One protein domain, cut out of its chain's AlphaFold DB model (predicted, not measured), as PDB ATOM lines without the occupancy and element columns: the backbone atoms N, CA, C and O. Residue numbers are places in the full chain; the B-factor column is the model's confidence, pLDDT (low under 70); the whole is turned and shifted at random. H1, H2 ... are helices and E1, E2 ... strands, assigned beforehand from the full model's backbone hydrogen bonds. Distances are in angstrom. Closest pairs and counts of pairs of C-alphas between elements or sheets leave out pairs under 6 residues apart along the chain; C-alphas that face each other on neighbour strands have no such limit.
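What this domain is: This is residues 11 to 161 of the 161 residues of an uncharacterized protein of Acinetobacter lwoffii (UniProt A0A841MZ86). Picture a strongly twisted sheet of six strands with one long helix, H1, packed on one face near the middle of the domain. A small second pair of strands, E5 and E6, joins that sheet where E6 runs on into the edge strand E7, and long loops of residues 102 to 117 and 121 to 143 fill out that part of the domain; the turn between E2 and E3 lies at the opposite far end, with the C-alphas of Gly 43 in that turn and Pro 131 in the second loop the two farthest apart. The printed part has 151 residues, with two named helices and eight named strands in the order E1 E2 E3 H1 E4 H2 E5 E6 E7 E8. The large sheet runs E1 E2 E3 E4 E8 E7 and is mixed, E3 and E4 being its parallel pair, while E5 and E6 are antiparallel; the class is mixed, helices and strands. The whole is compact, with a radius of gyration of the C-alphas of 15.9 A and spans of 51 by 38 by 27 A.

Where its parts are: Find C-alpha 11 at (21.433, -12.344, -41.383), where E1 begins; it takes residues 11 to 19, is 17.3 A long and bends by 99 degrees at residue 15. E2, residues 31 to 42, is 26.7 A long and bends by 90 degrees at residue 35. E3, residues 45 to 56, runs 36.3 A. Look next for C-alpha 65 at (41.962, -27.054, -19.757), from which H1 runs 26.3 A to residue 82. E4, residues 87 to 94, is 23.4 A long, and H2, residues 98 to 101, is 5.6 A. Then come E5, residues 118 to 120, 7.0 A, and E6, residues 144 to 146, 6.4 A. E7, residues 148 to 151, is 10.1 A long, and E8, residues 154 to 160, runs 20.0 A to C-alpha 160 at (27.385, -10.863, -21.775).

How they stand to each other: Begin with the large sheet, whose edge strands are E1 and E7. E1, E2 and E3 make a meander, each strand the antiparallel neighbour of the one before; look for N 13 and O 37 at 2.8 A, and N 38 and O 49 at 2.8 A. E3 and E4 are parallel at 16 degrees, with N 52 and O 89 at 2.9 A. E4 and E8 are antiparallel, with N 92 and O 157 at 2.9 A. E7 and E8 form a hairpin, with N 149 and O 156 at 2.9 A. E3, H1 and E4 form a strand-helix-strand unit, two parallel neighbour strands with a helix between, and its crossover is right-handed. H1 on one face of the sheet gives two layers, a helix layer and a strand layer; the closest C-alphas of H1 and E4 are those of Leu 77 and Cys 88, 6.0 A apart. In H1, 13 of 14 O i to N i+4 pairs are within hydrogen-bond range; H2 is too short for such a pair, and its one O i to N i+3 pair is not within range. H2 only grazes the sheet, with its residues 99 to 101. E6 runs on into E7 across a break of 1 residue, at 29 degrees. E5 and E6 form a hairpin, with N 120 and O 144 at 2.8 A. H1 is apart from both E5 and E6.

The domain as a whole: The two C-alphas farthest apart are those of Gly 43 and Pro 131, 54.7 A. The printed part has no cut and ends at Val 161, the chain's last residue. The long links are E1 to E2 with 11 residues, H2 to E5 with 16 and E5 to E6 with 23. The mean pLDDT of the printed part is 93.3, and no printed residue of this model is under 70.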
ATOM      1  N   HIS A  11      20.423 -11.518 -40.743       90.31
ATOM      2  CA  HIS A  11      21.433 -12.344 -41.383       90.31
ATOM      3  C   HIS A  11      22.129 -13.169 -40.310       90.31
ATOM      4  O   HIS A  11      22.735 -12.605 -39.405       90.31
ATOM      5  N   LEU A  12      22.026 -14.493 -40.405       92.88
ATOM      6  CA  LEU A  12      22.689 -15.418 -39.496       92.88
ATOM      7  C   LEU A  12      23.793 -16.133 -40.264       92.88
ATOM      8  O   LEU A  12      23.533 -16.788 -41.273       92.88
ATOM      9  N   GLU A  13      25.011 -16.023 -39.762       93.06
ATOM     10  CA  GLU A  13      26.154 -16.785 -40.234       93.06
ATOM     11  C   GLU A  13      26.645 -17.710 -39.134       93.06
ATOM     12  O   GLU A  13      26.732 -17.322 -37.970       93.06
ATOM     13  N   PHE A  14      26.997 -18.926 -39.530       93.94
ATOM     14  CA  PHE A  14      27.551 -19.937 -38.645       93.94
ATOM     15  C   PHE A  14      29.017 -20.136 -38.984       93.94
ATOM     16  O   PHE A  14      29.362 -20.221 -40.165       93.94
ATOM     17  N   GLU A  15      29.859 -20.257 -37.962       91.44
ATOM     18  CA  GLU A  15      31.269 -20.618 -38.118       91.44
ATOM     19  C   GLU A  15      32.024 -19.676 -39.076       91.44
ATOM     20  O   GLU A  15      32.846 -20.105 -39.893       91.44
ATOM     21  N   THR A  16      31.715 -18.380 -39.000       90.69
ATOM     22  CA  THR A  16      32.232 -17.353 -39.913       90.69
ATOM     23  C   THR A  16      33.455 -16.646 -39.339       90.69
ATOM     24  O   THR A  16      33.797 -16.800 -38.164       90.69
ATOM     25  N   PHE A  17      34.141 -15.869 -40.173       86.50
ATOM     26  CA  PHE A  17      35.314 -15.100 -39.771       86.50
ATOM     27  C   PHE A  17      34.981 -13.622 -39.629       86.50
ATOM     28  O   PHE A  17      34.407 -13.026 -40.536       86.50
ATOM     29  N   LEU A  18      35.446 -13.016 -38.538       82.94
ATOM     30  CA  LEU A  18      35.419 -11.570 -38.352       82.94
ATOM     31  C   LEU A  18      36.846 -11.014 -38.503       82.94
ATOM     32  O   LEU A  18      37.773 -11.555 -37.884       82.94
ATOM     33  N   PRO A  19      37.060  -9.984 -39.343       80.44
ATOM     34  CA  PRO A  19      38.360  -9.337 -39.462       80.44
ATOM     35  C   PRO A  19      38.672  -8.540 -38.194       80.44
ATOM     36  O   PRO A  19      37.882  -7.703 -37.761       80.44
ATOM     37  N   LEU A  20      39.834  -8.788 -37.601       80.56
ATOM     38  CA  LEU A  20      40.284  -8.124 -36.385       80.56
ATOM     39  C   LEU A  20      41.371  -7.095 -36.698       80.56
ATOM     40  O   LEU A  20      42.239  -7.337 -37.528       80.56
ATOM     41  N   LYS A  21      41.375  -5.973 -35.971       78.19
ATOM     42  CA  LYS A  21      42.456  -4.970 -36.006       78.19
ATOM     43  C   LYS A  21      43.755  -5.455 -35.352       78.19
ATOM     44  O   LYS A  21      44.797  -4.848 -35.562       78.19
ATOM     45  N   THR A  22      43.682  -6.487 -34.512       73.50
ATOM     46  CA  THR A  22      44.832  -7.096 -33.833       73.50
ATOM     47  C   THR A  22      44.680  -8.612 -33.793       73.50
ATOM     48  O   THR A  22      43.567  -9.140 -33.810       73.50
ATOM     49  N   THR A  23      45.801  -9.322 -33.693       77.94
ATOM     50  CA  THR A  23      45.840 -10.783 -33.599       77.94
ATOM     51  C   THR A  23      45.077 -11.295 -32.374       77.94
ATOM     52  O   THR A  23      45.309 -10.845 -31.251       77.94
ATOM     53  N   SER A  24      44.191 -12.272 -32.575       74.69
ATOM     54  CA  SER A  24      43.492 -12.975 -31.494       74.69
ATOM     55  C   SER A  24      44.414 -13.979 -30.791       74.69
ATOM     56  O   SER A  24      45.145 -14.725 -31.443       74.69
ATOM     57  N   ILE A  25      44.318 -14.073 -29.459       73.44
ATOM     58  CA  ILE A  25      45.041 -15.080 -28.658       73.44
ATOM     59  C   ILE A  25      44.597 -16.508 -29.033       73.44
ATOM     60  O   ILE A  25      45.399 -17.440 -29.013       73.44
ATOM     61  N   LYS A  26      43.323 -16.688 -29.405       75.44
ATOM     62  CA  LYS A  26      42.736 -17.986 -29.771       75.44
ATOM     63  C   LYS A  26      43.171 -18.474 -31.149       75.44
ATOM     64  O   LYS A  26      43.539 -19.639 -31.266       75.44
ATOM     65  N   SER A  27      43.083 -17.634 -32.183       70.75
ATOM     66  CA  SER A  27      43.385 -18.046 -33.563       70.75
ATOM     67  C   SER A  27      44.826 -17.769 -33.981       70.75
ATOM     68  O   SER A  27      45.235 -18.234 -35.042       70.75
ATOM     69  N   GLN A  28      45.576 -16.998 -33.181       76.50
ATOM     70  CA  GLN A  28      46.899 -16.469 -33.534       76.50
ATOM     71  C   GLN A  28      46.900 -15.790 -34.913       76.50
ATOM     72  O   GLN A  28      47.888 -15.803 -35.642       76.50
ATOM     73  N   SER A  29      45.763 -15.199 -35.278       72.69
ATOM     74  CA  SER A  29      45.545 -14.535 -36.557       72.69
ATOM     75  C   SER A  29      44.634 -13.321 -36.389       72.69
ATOM     76  O   SER A  29      43.918 -13.189 -35.394       72.69
ATOM     77  N   GLU A  30      44.609 -12.462 -37.404       74.56
ATOM     78  CA  GLU A  30      43.633 -11.368 -37.545       74.56
ATOM     79  C   GLU A  30      42.272 -11.864 -38.076       74.56
ATOM     80  O   GLU A  30      41.366 -11.080 -38.342       74.56
ATOM     81  N   ARG A  31      42.114 -13.184 -38.245       76.06
ATOM     82  CA  ARG A  31      40.882 -13.840 -38.693       76.06
ATOM     83  C   ARG A  31      40.376 -14.756 -37.595       76.06
ATOM     84  O   ARG A  31      40.723 -15.938 -37.553       76.06
ATOM     85  N   ALA A  32      39.552 -14.216 -36.712       79.38
ATOM     86  CA  ALA A  32      38.956 -15.019 -35.662       79.38
ATOM     87  C   ALA A  32      37.633 -15.629 -36.124       79.38
ATOM     88  O   ALA A  32      36.819 -14.974 -36.775       79.38
ATOM     89  N   ARG A  33      37.465 -16.912 -35.808       87.00
ATOM     90  CA  ARG A  33      36.258 -17.678 -36.103       87.00
ATOM     91  C   ARG A  33      35.244 -17.476 -34.979       87.00
ATOM     92  O   ARG A  33      35.622 -17.546 -33.808       87.00
ATOM     93  N   ILE A  34      34.000 -17.218 -35.355       90.50
ATOM     94  CA  ILE A  34      32.859 -16.995 -34.464       90.50
ATOM     95  C   ILE A  34      31.823 -18.072 -34.761       90.50
ATOM     96  O   ILE A  34      31.527 -18.324 -35.931       90.50
ATOM     97  N   ASP A  35      31.269 -18.687 -33.718       94.81
ATOM     98  CA  ASP A  35      30.304 -19.776 -33.881       94.81
ATOM     99  C   ASP A  35      28.996 -19.267 -34.507       94.81
ATOM    100  O   ASP A  35      28.501 -19.869 -35.460       94.81
ATOM    101  N   ILE A  36      28.461 -18.136 -34.028       96.12
ATOM    102  CA  ILE A  36      27.299 -17.464 -34.625       96.12
ATOM    103  C   ILE A  36      27.547 -15.959 -34.726       96.12
ATOM    104  O   ILE A  36      27.853 -15.296 -33.735       96.12
ATOM    105  N   LEU A  37      27.335 -15.405 -35.917       94.88
ATOM    106  CA  LEU A  37      27.299 -13.969 -36.162       94.88
ATOM    107  C   LEU A  37      25.917 -13.584 -36.684       94.88
ATOM    108  O   LEU A  37      25.454 -14.119 -37.691       94.88
ATOM    109  N   ILE A  38      25.259 -12.656 -36.002       94.44
ATOM    110  CA  ILE A  38      23.950 -12.136 -36.386       94.44
ATOM    111  C   ILE A  38      24.127 -10.685 -36.801       94.44
ATOM    112  O   ILE A  38      24.674  -9.889 -36.044       94.44
ATOM    113  N   ARG A  39      23.637 -10.321 -37.981       92.69
ATOM    114  CA  ARG A  39      23.526  -8.923 -38.396       92.69
ATOM    115  C   ARG A  39      22.077  -8.563 -38.636       92.69
ATOM    116  O   ARG A  39      21.343  -9.312 -39.276       92.69
ATOM    117  N   TYR A  40      21.686  -7.415 -38.119       90.62
ATOM    118  CA  TYR A  40      20.401  -6.792 -38.376       90.62
ATOM    119  C   TYR A  40      20.658  -5.393 -38.918       90.62
ATOM    120  O   TYR A  40      21.495  -4.675 -38.375       90.62
ATOM    121  N   GLN A  41      19.972  -5.024 -39.992       88.50
ATOM    122  CA  GLN A  41      20.088  -3.707 -40.600       88.50
ATOM    123  C   GLN A  41      18.727  -3.011 -40.518       88.50
ATOM    124  O   GLN A  41      17.708  -3.605 -40.849       88.50
ATOM    125  N   ASP A  42      18.724  -1.754 -40.085       85.06
ATOM    126  CA  ASP A  42      17.555  -0.876 -40.066       85.06
ATOM    127  C   ASP A  42      17.944   0.492 -40.638       85.06
ATOM    128  O   ASP A  42      18.671   1.280 -40.020       85.06
ATOM    129  N   GLY A  43      17.525   0.752 -41.878       83.50
ATOM    130  CA  GLY A  43      17.975   1.923 -42.632       83.50
ATOM    131  C   GLY A  43      19.496   1.921 -42.807       83.50
ATOM    132  O   GLY A  43      20.035   0.998 -43.411       83.50
ATOM    133  N   ASP A  44      20.176   2.931 -42.260       85.06
ATOM    134  CA  ASP A  44      21.644   3.067 -42.286       85.06
ATOM    135  C   ASP A  44      22.339   2.470 -41.045       85.06
ATOM    136  O   ASP A  44      23.567   2.440 -40.975       85.06
ATOM    137  N   HIS A  45      21.577   1.968 -40.068       86.00
ATOM    138  CA  HIS A  45      22.125   1.386 -38.846       86.00
ATOM    139  C   HIS A  45      22.250  -0.128 -38.983       86.00
ATOM    140  O   HIS A  45      21.267  -0.822 -39.233       86.00
ATOM    141  N   GLN A  46      23.456  -0.646 -38.764       88.81
ATOM    142  CA  GLN A  46      23.694  -2.078 -38.635       88.81
ATOM    143  C   GLN A  46      23.963  -2.409 -37.171       88.81
ATOM    144  O   GLN A  46      24.794  -1.762 -36.542       88.81
ATOM    145  N   THR A  47      23.311  -3.444 -36.654       92.25
ATOM    146  CA  THR A  47      23.648  -4.069 -35.374       92.25
ATOM    147  C   THR A  47      24.235  -5.447 -35.627       92.25
ATOM    148  O   THR A  47      23.662  -6.260 -36.354       92.25
ATOM    149  N   CYS A  48      25.377  -5.719 -35.011       93.81
ATOM    150  CA  CYS A  48      26.107  -6.968 -35.116       93.81
ATOM    151  C   CYS A  48      26.193  -7.649 -33.745       93.81
ATOM    152  O   CYS A  48      26.687  -7.066 -32.779       93.81
ATOM    153  N   ALA A  49      25.727  -8.893 -33.660       95.50
ATOM    154  CA  ALA A  49      25.851  -9.725 -32.476       95.50
ATOM    155  C   ALA A  49      26.759 -10.928 -32.750       95.50
ATOM    156  O   ALA A  49      26.482 -11.723 -33.647       95.50
ATOM    157  N   ALA A  50      27.817 -11.080 -31.959       96.25
ATOM    158  CA  ALA A  50      28.709 -12.232 -31.987       96.25
ATOM    159  C   ALA A  50      28.409 -13.157 -30.802       96.25
ATOM    160  O   ALA A  50      28.327 -12.713 -29.656       96.25
ATOM    161  N   ILE A  51      28.249 -14.450 -31.065       97.44
ATOM    162  CA  ILE A  51      27.957 -15.445 -30.038       97.44
ATOM    163  C   ILE A  51      28.956 -16.593 -30.163       97.44
ATOM    164  O   ILE A  51      29.083 -17.208 -31.222       97.44
ATOM    165  N   GLU A  52      29.640 -16.888 -29.063       97.50
ATOM    166  CA  GLU A  52      30.441 -18.098 -28.902       97.50
ATOM    167  C   GLU A  52      29.622 -19.141 -28.133       97.50
ATOM    168  O   GLU A  52      29.021 -18.842 -27.096       97.50
ATOM    169  N   LEU A  53      29.610 -20.371 -28.639       97.62
ATOM    170  CA  LEU A  53      28.887 -21.506 -28.092       97.62
ATOM    171  C   LEU A  53      29.857 -22.604 -27.650       97.62
ATOM    172  O   LEU A  53      30.790 -22.997 -28.357       97.62
ATOM    173  N   LYS A  54      29.606 -23.179 -26.475       96.62
ATOM    174  CA  LYS A  54      30.347 -24.341 -25.979       96.62
ATOM    175  C   LYS A  54      29.413 -25.374 -25.367       96.62
ATOM    176  O   LYS A  54      28.423 -25.049 -24.715       96.62
ATOM    177  N   PHE A  55      29.776 -26.644 -25.541       97.50
ATOM    178  CA  PHE A  55      29.190 -27.750 -24.793       97.50
ATOM    179  C   PHE A  55      30.299 -28.606 -24.177       97.50
ATOM    180  O   PHE A  55      31.039 -29.283 -24.895       97.50
ATOM    181  N   PHE A  56      30.418 -28.609 -22.850       97.62
ATOM    182  CA  PHE A  56      31.377 -29.465 -22.150       97.62
ATOM    183  C   PHE A  56      30.715 -30.774 -21.734       97.62
ATOM    184  O   PHE A  56      29.804 -30.778 -20.909       97.62
ATOM    185  N   LYS A  57      31.209 -31.888 -22.285       96.56
ATOM    186  CA  LYS A  57      30.806 -33.240 -21.885       96.56
ATOM    187  C   LYS A  57      31.719 -33.777 -20.792       96.56
ATOM    188  O   LYS A  57      32.941 -33.789 -20.964       96.56
ATOM    189  N   LYS A  58      31.137 -34.323 -19.727       95.12
ATOM    190  CA  LYS A  58      31.830 -35.008 -18.630       95.12
ATOM    191  C   LYS A  58      32.725 -36.134 -19.146       95.12
ATOM    192  O   LYS A  58      33.850 -36.284 -18.680       95.12
ATOM    193  N   SER A  59      32.257 -36.866 -20.158       96.25
ATOM    194  CA  SER A  59      32.987 -37.967 -20.799       96.25
ATOM    195  C   SER A  59      34.293 -37.552 -21.481       96.25
ATOM    196  O   SER A  59      35.122 -38.405 -21.771       96.25
ATOM    197  N   ASN A  60      34.484 -36.262 -21.777       95.06
ATOM    198  CA  ASN A  60      35.671 -35.797 -22.495       95.06
ATOM    199  C   ASN A  60      36.880 -35.584 -21.570       95.06
ATOM    200  O   ASN A  60      37.974 -35.365 -22.081       95.06
ATOM    201  N   HIS A  61      36.696 -35.610 -20.242       91.56
ATOM    202  CA  HIS A  61      37.770 -35.514 -19.238       91.56
ATOM    203  C   HIS A  61      38.783 -34.383 -19.494       91.56
ATOM    204  O   HIS A  61      39.988 -34.548 -19.331       91.56
ATOM    205  N   ARG A  62      38.284 -33.217 -19.914       94.44
ATOM    206  CA  ARG A  62      39.101 -32.080 -20.362       94.44
ATOM    207  C   ARG A  62      39.433 -31.050 -19.279       94.44
ATOM    208  O   ARG A  62      39.993 -29.997 -19.584       94.44
ATOM    209  N   GLU A  63      39.107 -31.348 -18.028       92.12
ATOM    210  CA  GLU A  63      39.555 -30.547 -16.893       92.12
ATOM    211  C   GLU A  63      41.068 -30.673 -16.669       92.12
ATOM    212  O   GLU A  63      41.592 -31.781 -16.774       92.12
ATOM    213  N   PRO A  64      41.790 -29.579 -16.343       93.75
ATOM    214  CA  PRO A  64      41.317 -28.201 -16.122       93.75
ATOM    215  C   PRO A  64      41.296 -27.318 -17.388       93.75
ATOM    216  O   PRO A  64      40.896 -26.158 -17.326       93.75
ATOM    217  N   ASN A  65      41.725 -27.839 -18.539       96.62
ATOM    218  CA  ASN A  65      41.962 -27.054 -19.757       96.62
ATOM    219  C   ASN A  65      40.705 -26.358 -20.291       96.62
ATOM    220  O   ASN A  65      40.791 -25.231 -20.772       96.62
ATOM    221  N   ASN A  66      39.538 -26.994 -20.165       97.12
ATOM    222  CA  ASN A  66      38.262 -26.370 -20.528       97.12
ATOM    223  C   ASN A  66      38.028 -25.054 -19.779       97.12
ATOM    224  O   ASN A  66      37.483 -24.119 -20.355       97.12
ATOM    225  N   ARG A  67      38.469 -24.960 -18.518       97.38
ATOM    226  CA  ARG A  67      38.312 -23.739 -17.730       97.38
ATOM    227  C   ARG A  67      39.111 -22.584 -18.296       97.38
ATOM    228  O   ARG A  67      38.585 -21.491 -18.418       97.38
ATOM    229  N   TYR A  68      40.347 -22.842 -18.702       97.50
ATOM    230  CA  TYR A  68      41.153 -21.851 -19.411       97.50
ATOM    231  C   TYR A  68      40.515 -21.427 -20.735       97.50
ATOM    232  O   TYR A  68      40.470 -20.240 -21.049       97.50
ATOM    233  N   ASP A  69      40.010 -22.396 -21.503       96.69
ATOM    234  CA  ASP A  69      39.413 -22.119 -22.807       96.69
ATOM    235  C   ASP A  69      38.189 -21.185 -22.691       96.69
ATOM    236  O   ASP A  69      38.034 -20.328 -23.556       96.69
ATOM    237  N   VAL A  70      37.419 -21.228 -21.590       97.88
ATOM    238  CA  VAL A  70      36.352 -20.239 -21.303       97.88
ATOM    239  C   VAL A  70      36.895 -18.809 -21.278       97.88
ATOM    240  O   VAL A  70      36.383 -17.943 -21.980       97.88
ATOM    241  N   PHE A  71      37.953 -18.540 -20.508       98.00
ATOM    242  CA  PHE A  71      38.519 -17.187 -20.420       98.00
ATOM    243  C   PHE A  71      39.183 -16.755 -21.728       98.00
ATOM    244  O   PHE A  71      39.129 -15.582 -22.096       98.00
ATOM    245  N   LYS A  72      39.763 -17.701 -22.474       95.94
ATOM    246  CA  LYS A  72      40.291 -17.432 -23.815       95.94
ATOM    247  C   LYS A  72      39.179 -17.006 -24.778       95.94
ATOM    248  O   LYS A  72      39.375 -16.083 -25.563       95.94
ATOM    249  N   ASP A  73      38.025 -17.661 -24.707       96.38
ATOM    250  CA  ASP A  73      36.855 -17.330 -25.519       96.38
ATOM    251  C   ASP A  73      36.247 -15.974 -25.124       96.38
ATOM    252  O   ASP A  73      35.947 -15.170 -26.007       96.38
ATOM    253  N   LEU A  74      36.161 -15.660 -23.824       97.56
ATOM    254  CA  LEU A  74      35.747 -14.334 -23.340       97.56
ATOM    255  C   LEU A  74      36.678 -13.223 -23.842       97.56
ATOM    256  O   LEU A  74      36.208 -12.236 -24.402       97.56
ATOM    257  N   SER A  75      37.998 -13.415 -23.737       95.75
ATOM    258  CA  SER A  75      38.992 -12.461 -24.258       95.75
ATOM    259  C   SER A  75      38.823 -12.219 -25.765       95.75
ATOM    260  O   SER A  75      38.971 -11.098 -26.261       95.75
ATOM    261  N   ASN A  76      38.454 -13.263 -26.509       93.38
ATOM    262  CA  ASN A  76      38.155 -13.152 -27.930       93.38
ATOM    263  C   ASN A  76      36.879 -12.351 -28.205       93.38
ATOM    264  O   ASN A  76      36.883 -11.499 -29.092       93.38
ATOM    265  N   LEU A  77      35.810 -12.577 -27.445       95.38
ATOM    266  CA  LEU A  77      34.572 -11.805 -27.562       95.38
ATOM    267  C   LEU A  77      34.790 -10.318 -27.232       95.38
ATOM    268  O   LEU A  77      34.290  -9.457 -27.954       95.38
ATOM    269  N   GLU A  78      35.613  -9.994 -26.230       95.50
ATOM    270  CA  GLU A  78      35.998  -8.602 -25.929       95.50
ATOM    271  C   GLU A  78      36.732  -7.952 -27.105       95.50
ATOM    272  O   GLU A  78      36.600  -6.754 -27.385       95.50
ATOM    273  N   LEU A  79      37.526  -8.744 -27.827       92.38
ATOM    274  CA  LEU A  79      38.166  -8.286 -29.046       92.38
ATOM    275  C   LEU A  79      37.140  -8.060 -30.162       92.38
ATOM    276  O   LEU A  79      37.229  -7.041 -30.845       92.38
ATOM    277  N   TYR A  80      36.145  -8.933 -30.334       92.50
ATOM    278  CA  TYR A  80      35.092  -8.752 -31.346       92.50
ATOM    279  C   TYR A  80      34.283  -7.483 -31.090       92.50
ATOM    280  O   TYR A  80      34.037  -6.712 -32.020       92.50
ATOM    281  N   LYS A  81      33.965  -7.207 -29.821       93.38
ATOM    282  CA  LYS A  81      33.272  -5.989 -29.402       93.38
ATOM    283  C   LYS A  81      34.013  -4.723 -29.834       93.38
ATOM    284  O   LYS A  81      33.456  -3.843 -30.484       93.38
ATOM    285  N   ARG A  82      35.327  -4.672 -29.601       91.19
ATOM    286  CA  ARG A  82      36.186  -3.550 -30.038       91.19
ATOM    287  C   ARG A  82      36.390  -3.458 -31.554       91.19
ATOM    288  O   ARG A  82      36.864  -2.434 -32.054       91.19
ATOM    289  N   ASN A  83      36.040  -4.511 -32.288       88.38
ATOM    290  CA  ASN A  83      36.106  -4.579 -33.746       88.38
ATOM    291  C   ASN A  83      34.732  -4.416 -34.418       88.38
ATOM    292  O   ASN A  83      34.587  -4.745 -35.592       88.38
ATOM    293  N   GLY A  84      33.753  -3.848 -33.708       87.94
ATOM    294  CA  GLY A  84      32.471  -3.436 -34.288       87.94
ATOM    295  C   GLY A  84      31.335  -4.440 -34.111       87.94
ATOM    296  O   GLY A  84      30.327  -4.324 -34.798       87.94
ATOM    297  N   SER A  85      31.482  -5.424 -33.218       93.12
ATOM    298  CA  SER A  85      30.323  -6.174 -32.719       93.12
ATOM    299  C   SER A  85      29.666  -5.382 -31.590       93.12
ATOM    300  O   SER A  85      30.311  -5.087 -30.587       93.12
ATOM    301  N   ASP A  86      28.392  -5.042 -31.725       94.50
ATOM    302  CA  ASP A  86      27.656  -4.267 -30.719       94.50
ATOM    303  C   ASP A  86      27.294  -5.122 -29.502       94.50
ATOM    304  O   ASP A  86      27.284  -4.655 -28.362       94.50
ATOM    305  N   ILE A  87      27.000  -6.399 -29.753       95.38
ATOM    306  CA  ILE A  87      26.544  -7.358 -28.752       95.38
ATOM    307  C   ILE A  87      27.453  -8.581 -28.809       95.38
ATOM    308  O   ILE A  87      27.652  -9.161 -29.872       95.38
ATOM    309  N   CYS A  88      27.994  -9.002 -27.669       97.56
ATOM    310  CA  CYS A  88      28.793 -10.217 -27.577       97.56
ATOM    311  C   CYS A  88      28.262 -11.112 -26.456       97.56
ATOM    312  O   CYS A  88      28.018 -10.646 -25.344       97.56
ATOM    313  N   TYR A  89      28.078 -12.399 -26.745       98.25
ATOM    314  CA  TYR A  89      27.664 -13.387 -25.751       98.25
ATOM    315  C   TYR A  89      28.543 -14.630 -25.795       98.25
ATOM    316  O   TYR A  89      28.846 -15.165 -26.859       98.25
ATOM    317  N   PHE A  90      28.877 -15.136 -24.616       98.44
ATOM    318  CA  PHE A  90      29.379 -16.486 -24.424       98.44
ATOM    319  C   PHE A  90      28.264 -17.345 -23.832       98.44
ATOM    320  O   PHE A  90      27.680 -16.983 -22.807       98.44
ATOM    321  N   ILE A  91      27.961 -18.476 -24.465       98.38
ATOM    322  CA  ILE A  91      26.969 -19.433 -23.976       98.38
ATOM    323  C   ILE A  91      27.629 -20.800 -23.836       98.38
ATOM    324  O   ILE A  91      28.137 -21.371 -24.802       98.38
ATOM    325  N   LEU A  92      27.574 -21.353 -22.630       98.44
ATOM    326  CA  LEU A  92      28.114 -22.665 -22.307       98.44
ATOM    327  C   LEU A  92      27.029 -23.541 -21.691       98.44
ATOM    328  O   LEU A  92      26.369 -23.147 -20.736       98.44
ATOM    329  N   ALA A  93      26.897 -24.758 -22.207       98.19
ATOM    330  CA  ALA A  93      26.134 -25.822 -21.574       98.19
ATOM    331  C   ALA A  93      27.058 -26.971 -21.140       98.19
ATOM    332  O   ALA A  93      28.087 -27.236 -21.767       98.19
ATOM    333  N   THR A  94      26.713 -27.676 -20.066       98.19
ATOM    334  CA  THR A  94      27.467 -28.857 -19.628       98.19
ATOM    335  C   THR A  94      26.602 -29.851 -18.862       98.19
ATOM    336  O   THR A  94      25.702 -29.468 -18.123       98.19
ATOM    337  N   ASP A  95      26.915 -31.139 -19.010       97.50
ATOM    338  CA  ASP A  95      26.412 -32.240 -18.173       97.50
ATOM    339  C   ASP A  95      27.321 -32.500 -16.948       97.50
ATOM    340  O   ASP A  95      27.174 -33.490 -16.227       97.50
ATOM    341  N   HIS A  96      28.307 -31.628 -16.709       96.62
ATOM    342  CA  HIS A  96      29.308 -31.809 -15.672       96.62
ATOM    343  C   HIS A  96      29.188 -30.752 -14.570       96.62
ATOM    344  O   HIS A  96      29.741 -29.657 -14.652       96.62
ATOM    345  N   ALA A  97      28.576 -31.146 -13.450       95.12
ATOM    346  CA  ALA A  97      28.381 -30.288 -12.276       95.12
ATOM    347  C   ALA A  97      29.671 -29.683 -11.676       95.12
ATOM    348  O   ALA A  97      29.595 -28.709 -10.932       95.12
ATOM    349  N   HIS A  98      30.852 -30.229 -11.995       94.19
ATOM    350  CA  HIS A  98      32.147 -29.741 -11.504       94.19
ATOM    351  C   HIS A  98      32.419 -28.289 -11.916       94.19
ATOM    352  O   HIS A  98      33.006 -27.538 -11.150       94.19
ATOM    353  N   TYR A  99      31.953 -27.862 -13.088       95.50
ATOM    354  CA  TYR A  99      32.132 -26.479 -13.539       95.50
ATOM    355  C   TYR A  99      31.323 -25.462 -12.731       95.50
ATOM    356  O   TYR A  99      31.704 -24.300 -12.641       95.50
ATOM    357  N   CYS A 100      30.211 -25.910 -12.152       94.75
ATOM    358  CA  CYS A 100      29.227 -25.063 -11.492       94.75
ATOM    359  C   CYS A 100      29.392 -25.089  -9.964       94.75
ATOM    360  O   CYS A 100      29.526 -24.042  -9.334       94.75
ATOM    361  N   ASN A 101      29.440 -26.293  -9.383       92.31
ATOM    362  CA  ASN A 101      29.230 -26.535  -7.950       92.31
ATOM    363  C   ASN A 101      30.484 -27.005  -7.200       92.31
ATOM    364  O   ASN A 101      30.407 -27.357  -6.021       92.31
ATOM    365  N   GLN A 102      31.641 -27.077  -7.860       92.62
ATOM    366  CA  GLN A 102      32.866 -27.545  -7.216       92.62
ATOM    367  C   GLN A 102      33.250 -26.617  -6.057       92.62
ATOM    368  O   GLN A 102      33.371 -25.411  -6.233       92.62
ATOM    369  N   ILE A 103      33.500 -27.169  -4.868       90.38
ATOM    370  CA  ILE A 103      33.794 -26.359  -3.670       90.38
ATOM    371  C   ILE A 103      35.129 -25.619  -3.804       90.38
ATOM    372  O   ILE A 103      35.261 -24.468  -3.382       90.38
ATOM    373  N   LYS A 104      36.127 -26.271  -4.403       91.06
ATOM    374  CA  LYS A 104      37.469 -25.718  -4.579       91.06
ATOM    375  C   LYS A 104      38.148 -26.323  -5.811       91.06
ATOM    376  O   LYS A 104      38.109 -27.540  -6.001       91.06
ATOM    377  N   TYR A 105      38.791 -25.472  -6.609       93.06
ATOM    378  CA  TYR A 105      39.706 -25.880  -7.676       93.06
ATOM    379  C   TYR A 105      41.132 -26.066  -7.161       93.06
ATOM    380  O   TYR A 105      41.498 -25.553  -6.102       93.06
ATOM    381  N   SER A 106      41.945 -26.810  -7.915       93.81
ATOM    382  CA  SER A 106      43.349 -26.995  -7.560       93.81
ATOM    383  C   SER A 106      44.088 -25.662  -7.541       93.81
ATOM    384  O   SER A 106      43.834 -24.769  -8.351       93.81
ATOM    385  N   ASP A 107      45.040 -25.557  -6.625       94.62
ATOM    386  CA  ASP A 107      45.831 -24.353  -6.407       94.62
ATOM    387  C   ASP A 107      46.581 -23.899  -7.676       94.62
ATOM    388  O   ASP A 107      46.723 -22.692  -7.905       94.62
ATOM    389  N   ASP A 108      46.967 -24.854  -8.528       96.44
ATOM    390  CA  ASP A 108      47.712 -24.631  -9.771       96.44
ATOM    391  C   ASP A 108      46.898 -23.941 -10.871       96.44
ATOM    392  O   ASP A 108      47.454 -23.317 -11.770       96.44
ATOM    393  N   THR A 109      45.573 -24.078 -10.825       95.75
ATOM    394  CA  THR A 109      44.671 -23.651 -11.906       95.75
ATOM    395  C   THR A 109      43.459 -22.889 -11.384       95.75
ATOM    396  O   THR A 109      42.470 -22.728 -12.098       95.75
ATOM    397  N   ARG A 110      43.513 -22.436 -10.126       96.25
ATOM    398  CA  ARG A 110      42.395 -21.785  -9.430       96.25
ATOM    399  C   ARG A 110      41.935 -20.487 -10.089       96.25
ATOM    400  O   ARG A 110      40.805 -20.094  -9.856       96.25
ATOM    401  N   ASP A 111      42.794 -19.842 -10.878       97.38
ATOM    402  CA  ASP A 111      42.507 -18.528 -11.468       97.38
ATOM    403  C   ASP A 111      41.372 -18.610 -12.482       97.38
ATOM    404  O   ASP A 111      40.559 -17.700 -12.595       97.38
ATOM    405  N   PHE A 112      41.269 -19.740 -13.178       97.56
ATOM    406  CA  PHE A 112      40.222 -19.986 -14.159       97.56
ATOM    407  C   PHE A 112      38.926 -20.422 -13.459       97.56
ATOM    408  O   PHE A 112      38.476 -21.564 -13.605       97.56
ATOM    409  N   ASP A 113      38.359 -19.527 -12.649       97.62
ATOM    410  CA  ASP A 113      37.167 -19.759 -11.835       97.62
ATOM    411  C   ASP A 113      35.931 -19.029 -12.367       97.62
ATOM    412  O   ASP A 113      35.758 -17.826 -12.188       97.62
ATOM    413  N   PHE A 114      35.032 -19.799 -12.970       97.69
ATOM    414  CA  PHE A 114      33.728 -19.353 -13.465       97.69
ATOM    415  C   PHE A 114      32.595 -20.171 -12.838       97.69
ATOM    416  O   PHE A 114      31.593 -20.450 -13.493       97.69
ATOM    417  N   ARG A 115      32.771 -20.632 -11.594       97.56
ATOM    418  CA  ARG A 115      31.714 -21.319 -10.839       97.56
ATOM    419  C   ARG A 115      30.522 -20.405 -10.594       97.56
ATOM    420  O   ARG A 115      30.597 -19.191 -10.744       97.56
ATOM    421  N   HIS A 116      29.410 -20.993 -10.163       97.94
ATOM    422  CA  HIS A 116      28.231 -20.211  -9.815       97.94
ATOM    423  C   HIS A 116      28.555 -19.167  -8.734       97.94
ATOM    424  O   HIS A 116      29.077 -19.510  -7.672       97.94
ATOM    425  N   LYS A 117      28.226 -17.901  -9.026       97.12
ATOM    426  CA  LYS A 117      28.502 -16.699  -8.217       97.12
ATOM    427  C   LYS A 117      29.984 -16.373  -8.023       97.12
ATOM    428  O   LYS A 117      30.308 -15.537  -7.181       97.12
ATOM    429  N   SER A 118      30.894 -17.003  -8.768       97.38
ATOM    430  CA  SER A 118      32.262 -16.496  -8.828       97.38
ATOM    431  C   SER A 118      32.294 -15.214  -9.657       97.38
ATOM    432  O   SER A 118      31.424 -14.953 -10.493       97.38
ATOM    433  N   THR A 119      33.314 -14.402  -9.408       98.06
ATOM    434  CA  THR A 119      33.510 -13.134 -10.100       98.06
ATOM    435  C   THR A 119      34.922 -13.044 -10.642       98.06
ATOM    436  O   THR A 119      35.872 -13.460  -9.977       98.06
ATOM    437  N   TYR A 120      35.065 -12.421 -11.802       98.62
ATOM    438  CA  TYR A 120      36.336 -11.938 -12.318       98.62
ATOM    439  C   TYR A 120      36.365 -10.412 -12.210       98.62
ATOM    440  O   TYR A 120      35.382  -9.752 -12.543       98.62
ATOM    441  N   LYS A 121      37.494  -9.857 -11.764       98.62
ATOM    442  CA  LYS A 121      37.723  -8.411 -11.719       98.62
ATOM    443  C   LYS A 121      38.626  -8.004 -12.879       98.62
ATOM    444  O   LYS A 121      39.687  -8.610 -13.041       98.62
ATOM    445  N   GLU A 122      38.230  -6.977 -13.628       98.25
ATOM    446  CA  GLU A 122      39.013  -6.387 -14.720       98.25
ATOM    447  C   GLU A 122      40.495  -6.249 -14.346       98.25
ATOM    448  O   GLU A 122      40.839  -5.829 -13.236       98.25
ATOM    449  N   GLY A 123      41.382  -6.610 -15.276       98.00
ATOM    450  CA  GLY A 123      42.824  -6.465 -15.076       98.00
ATOM    451  C   GLY A 123      43.466  -7.577 -14.238       98.00
ATOM    452  O   GLY A 123      44.692  -7.630 -14.145       98.00
ATOM    453  N   THR A 124      42.683  -8.496 -13.661       98.38
ATOM    454  CA  THR A 124      43.234  -9.652 -12.937       98.38
ATOM    455  C   THR A 124      43.976 -10.573 -13.905       98.38
ATOM    456  O   THR A 124      43.431 -10.983 -14.931       98.38
ATOM    457  N   ILE A 125      45.218 -10.920 -13.573       98.31
ATOM    458  CA  ILE A 125      46.024 -11.870 -14.345       98.31
ATOM    459  C   ILE A 125      45.597 -13.291 -13.974       98.31
ATOM    460  O   ILE A 125      45.602 -13.653 -12.797       98.31
ATOM    461  N   LEU A 126      45.228 -14.081 -14.980       98.19
ATOM    462  CA  LEU A 126      44.865 -15.484 -14.836       98.19
ATOM    463  C   LEU A 126      45.996 -16.365 -15.354       98.19
ATOM    464  O   LEU A 126      46.281 -16.344 -16.553       98.19
ATOM    465  N   SER A 127      46.594 -17.165 -14.472       97.50
ATOM    466  CA  SER A 127      47.804 -17.925 -14.790       97.50
ATOM    467  C   SER A 127      47.664 -19.415 -14.505       97.50
ATOM    468  O   SER A 127      47.105 -19.851 -13.495       97.50
ATOM    469  N   TYR A 128      48.275 -20.225 -15.370       96.62
ATOM    470  CA  TYR A 128      48.632 -21.598 -15.021       96.62
ATOM    471  C   TYR A 128      49.889 -21.588 -14.158       96.62
ATOM    472  O   TYR A 128      50.949 -21.157 -14.602       96.62
ATOM    473  N   ARG A 129      49.805 -22.137 -12.946       96.12
ATOM    474  CA  ARG A 129      50.952 -22.254 -12.029       96.12
ATOM    475  C   ARG A 129      51.608 -23.631 -12.098       96.12
ATOM    476  O   ARG A 129      52.084 -24.155 -11.097       96.12
ATOM    477  N   THR A 130      51.605 -24.243 -13.278       94.69
ATOM    478  CA  THR A 130      52.245 -25.538 -13.525       94.69
ATOM    479  C   THR A 130      53.579 -25.342 -14.252       94.69
ATOM    480  O   THR A 130      53.732 -24.373 -14.997       94.69
ATOM    481  N   PRO A 131      54.549 -26.271 -14.128       94.62
ATOM    482  CA  PRO A 131      55.820 -26.180 -14.859       94.62
ATOM    483  C   PRO A 131      55.670 -26.158 -16.389       94.62
ATOM    484  O   PRO A 131      56.551 -25.678 -17.096       94.62
ATOM    485  N   LYS A 132      54.572 -26.724 -16.902       94.38
ATOM    486  CA  LYS A 132      54.199 -26.729 -18.319       94.38
ATOM    487  C   LYS A 132      52.756 -26.225 -18.437       94.38
ATOM    488  O   LYS A 132      51.836 -27.042 -18.331       94.38
ATOM    489  N   PRO A 133      52.547 -24.907 -18.579       94.38
ATOM    490  CA  PRO A 133      51.212 -24.331 -18.653       94.38
ATOM    491  C   PRO A 133      50.516 -24.734 -19.960       94.38
ATOM    492  O   PRO A 133      51.158 -24.868 -21.000       94.38
ATOM    493  N   TYR A 134      49.195 -24.937 -19.910       95.06
ATOM    494  CA  TYR A 134      48.400 -25.248 -21.108       95.06
ATOM    495  C   TYR A 134      48.291 -24.044 -22.056       95.06
ATOM    496  O   TYR A 134      48.203 -24.216 -23.270       95.06
ATOM    497  N   GLY A 135      48.329 -22.828 -21.511       94.00
ATOM    498  CA  GLY A 135      48.330 -21.592 -22.279       94.00
ATOM    499  C   GLY A 135      48.948 -20.435 -21.500       94.00
ATOM    500  O   GLY A 135      49.271 -20.580 -20.320       94.00
ATOM    501  N   ASN A 136      49.142 -19.316 -22.195       94.88
ATOM    502  CA  ASN A 136      49.715 -18.092 -21.635       94.88
ATOM    503  C   ASN A 136      48.751 -17.419 -20.654       94.88
ATOM    504  O   ASN A 136      47.564 -17.731 -20.629       94.88
ATOM    505  N   ASP A 137      49.250 -16.452 -19.894       97.31
ATOM    506  CA  ASP A 137      48.407 -15.650 -19.014       97.31
ATOM    507  C   ASP A 137      47.303 -14.914 -19.789       97.31
ATOM    508  O   ASP A 137      47.509 -14.444 -20.913       97.31
ATOM    509  N   ILE A 138      46.128 -14.806 -19.166       97.44
ATOM    510  CA  ILE A 138      44.971 -14.092 -19.713       97.44
ATOM    511  C   ILE A 138      44.597 -12.944 -18.778       97.44
ATOM    512  O   ILE A 138      44.536 -13.107 -17.561       97.44
ATOM    513  N   THR A 139      44.266 -11.801 -19.370       97.88
ATOM    514  CA  THR A 139      43.613 -10.679 -18.696       97.88
ATOM    515  C   THR A 139      42.402 -10.263 -19.524       97.88
ATOM    516  O   THR A 139      42.499 -10.168 -20.749       97.88
ATOM    517  N   LEU A 140      41.272 -10.039 -18.859       98.06
ATOM    518  CA  LEU A 140      40.039  -9.532 -19.451       98.06
ATOM    519  C   LEU A 140      39.838  -8.058 -19.079       98.06
ATOM    520  O   LEU A 140      40.398  -7.560 -18.096       98.06
ATOM    521  N   MET A 141      39.053  -7.363 -19.893       96.94
ATOM    522  CA  MET A 141      38.926  -5.899 -19.900       96.94
ATOM    523  C   MET A 141      37.643  -5.387 -19.252       96.94
ATOM    524  O   MET A 141      37.314  -4.212 -19.369       96.94
ATOM    525  N   GLN A 142      36.910  -6.265 -18.580       97.25
ATOM    526  CA  GLN A 142      35.763  -5.898 -17.766       97.25
ATOM    527  C   GLN A 142      35.574  -6.891 -16.624       97.25
ATOM    528  O   GLN A 142      36.173  -7.970 -16.591       97.25
ATOM    529  N   ASP A 143      34.726  -6.504 -15.679       98.50
ATOM    530  CA  ASP A 143      34.284  -7.383 -14.610       98.50
ATOM    531  C   ASP A 143      33.277  -8.411 -15.140       98.50
ATOM    532  O   ASP A 143      32.455  -8.108 -16.008       98.50
ATOM    533  N   TYR A 144      33.292  -9.609 -14.559       98.56
ATOM    534  CA  TYR A 144      32.290 -10.637 -14.826       98.56
ATOM    535  C   TYR A 144      31.757 -11.224 -13.528       98.56
ATOM    536  O   TYR A 144      32.511 -11.476 -12.590       98.56
ATOM    537  N   GLU A 145      30.460 -11.513 -13.516       98.25
ATOM    538  CA  GLU A 145      29.817 -12.396 -12.548       98.25
ATOM    539  C   GLU A 145      29.290 -13.620 -13.299       98.25
ATOM    540  O   GLU A 145      28.600 -13.495 -14.315       98.25
ATOM    541  N   PHE A 146      29.627 -14.815 -12.817       98.50
ATOM    542  CA  PHE A 146      29.248 -16.061 -13.471       98.50
ATOM    543  C   PHE A 146      28.009 -16.657 -12.812       98.50
ATOM    544  O   PHE A 146      28.066 -17.266 -11.742       98.50
ATOM    545  N   LEU A 147      26.866 -16.501 -13.473       98.19
ATOM    546  CA  LEU A 147      25.588 -17.027 -13.008       98.19
ATOM    547  C   LEU A 147      25.190 -18.242 -13.841       98.19
ATOM    548  O   LEU A 147      24.892 -18.142 -15.029       98.19
ATOM    549  N   TRP A 148      25.217 -19.396 -13.184       98.31
ATOM    550  CA  TRP A 148      24.753 -20.654 -13.756       98.31
ATOM    551  C   TRP A 148      23.292 -20.920 -13.432       98.31
ATOM    552  O   TRP A 148      22.901 -20.829 -12.268       98.31
ATOM    553  N   ASP A 149      22.561 -21.374 -14.441       97.69
ATOM    554  CA  ASP A 149      21.246 -21.984 -14.315       97.69
ATOM    555  C   ASP A 149      21.355 -23.508 -14.446       97.69
ATOM    556  O   ASP A 149      22.275 -24.037 -15.078       97.69
ATOM    557  N   GLN A 150      20.396 -24.233 -13.871       97.25
ATOM    558  CA  GLN A 150      20.267 -25.679 -14.039       97.25
ATOM    559  C   GLN A 150      18.874 -26.015 -14.578       97.25
ATOM    560  O   GLN A 150      17.864 -25.625 -13.994       97.25
ATOM    561  N   ILE A 151      18.823 -26.768 -15.678       95.88
ATOM    562  CA  ILE A 151      17.585 -27.296 -16.258       95.88
ATOM    563  C   ILE A 151      17.766 -28.803 -16.418       95.88
ATOM    564  O   ILE A 151      18.577 -29.257 -17.229       95.88
ATOM    565  N   ASN A 152      17.000 -29.579 -15.650       95.25
ATOM    566  CA  ASN A 152      17.178 -31.028 -15.526       95.25
ATOM    567  C   ASN A 152      18.640 -31.367 -15.153       95.25
ATOM    568  O   ASN A 152      19.183 -30.829 -14.184       95.25
ATOM    569  N   ASP A 153      19.282 -32.224 -15.945       94.88
ATOM    570  CA  ASP A 153      20.653 -32.698 -15.728       94.88
ATOM    571  C   ASP A 153      21.719 -31.826 -16.415       94.88
ATOM    572  O   ASP A 153      22.894 -32.196 -16.462       94.88
ATOM    573  N   LEU A 154      21.325 -30.677 -16.975       97.69
ATOM    574  CA  LEU A 154      22.220 -29.763 -17.678       97.69
ATOM    575  C   LEU A 154      22.369 -28.437 -16.934       97.69
ATOM    576  O   LEU A 154      21.413 -27.888 -16.386       97.69
ATOM    577  N   TYR A 155      23.586 -27.906 -16.980       98.25
ATOM    578  CA  TYR A 155      23.961 -26.602 -16.451       98.25
ATOM    579  C   TYR A 155      24.215 -25.638 -17.604       98.25
ATOM    580  O   TYR A 155      24.863 -26.015 -18.582       98.25
ATOM    581  N   PHE A 156      23.739 -24.402 -17.474       98.44
ATOM    582  CA  PHE A 156      23.827 -23.365 -18.496       98.44
ATOM    583  C   PHE A 156      24.454 -22.101 -17.924       98.44
ATOM    584  O   PHE A 156      24.067 -21.639 -16.855       98.44
ATOM    585  N   LEU A 157      25.399 -21.532 -18.659       98.44
ATOM    586  CA  LEU A 157      26.027 -20.253 -18.374       98.44
ATOM    587  C   LEU A 157      25.837 -19.350 -19.589       98.44
ATOM    588  O   LEU A 157      26.175 -19.735 -20.709       98.44
ATOM    589  N   LYS A 158      25.330 -18.141 -19.357       98.31
ATOM    590  CA  LYS A 158      25.257 -17.075 -20.358       98.31
ATOM    591  C   LYS A 158      25.987 -15.856 -19.818       98.31
ATOM    592  O   LYS A 158      25.563 -15.288 -18.817       98.31
ATOM    593  N   VAL A 159      27.040 -15.434 -20.505       98.31
ATOM    594  CA  VAL A 159      27.838 -14.259 -20.141       98.31
ATOM    595  C   VAL A 159      27.716 -13.225 -21.245       98.31
ATOM    596  O   VAL A 159      27.970 -13.531 -22.409       98.31
ATOM    597  N   GLN A 160      27.308 -12.012 -20.880       97.69
ATOM    598  CA  GLN A 160      27.385 -10.863 -21.775       97.69
ATOM    599  C   GLN A 160      28.792 -10.276 -21.702       97.69
ATOM    600  O   GLN A 160      29.313 -10.062 -20.608       97.69
ATOM    601  N   VAL A 161      29.372 -10.016 -22.870       95.44
ATOM    602  CA  VAL A 161      30.666  -9.355 -23.028       95.44
ATOM    603  C   VAL A 161      30.433  -7.927 -23.479       95.44
ATOM    604  O   VAL A 161      29.750  -7.673 -24.496       95.44
TER     605      VAL A 161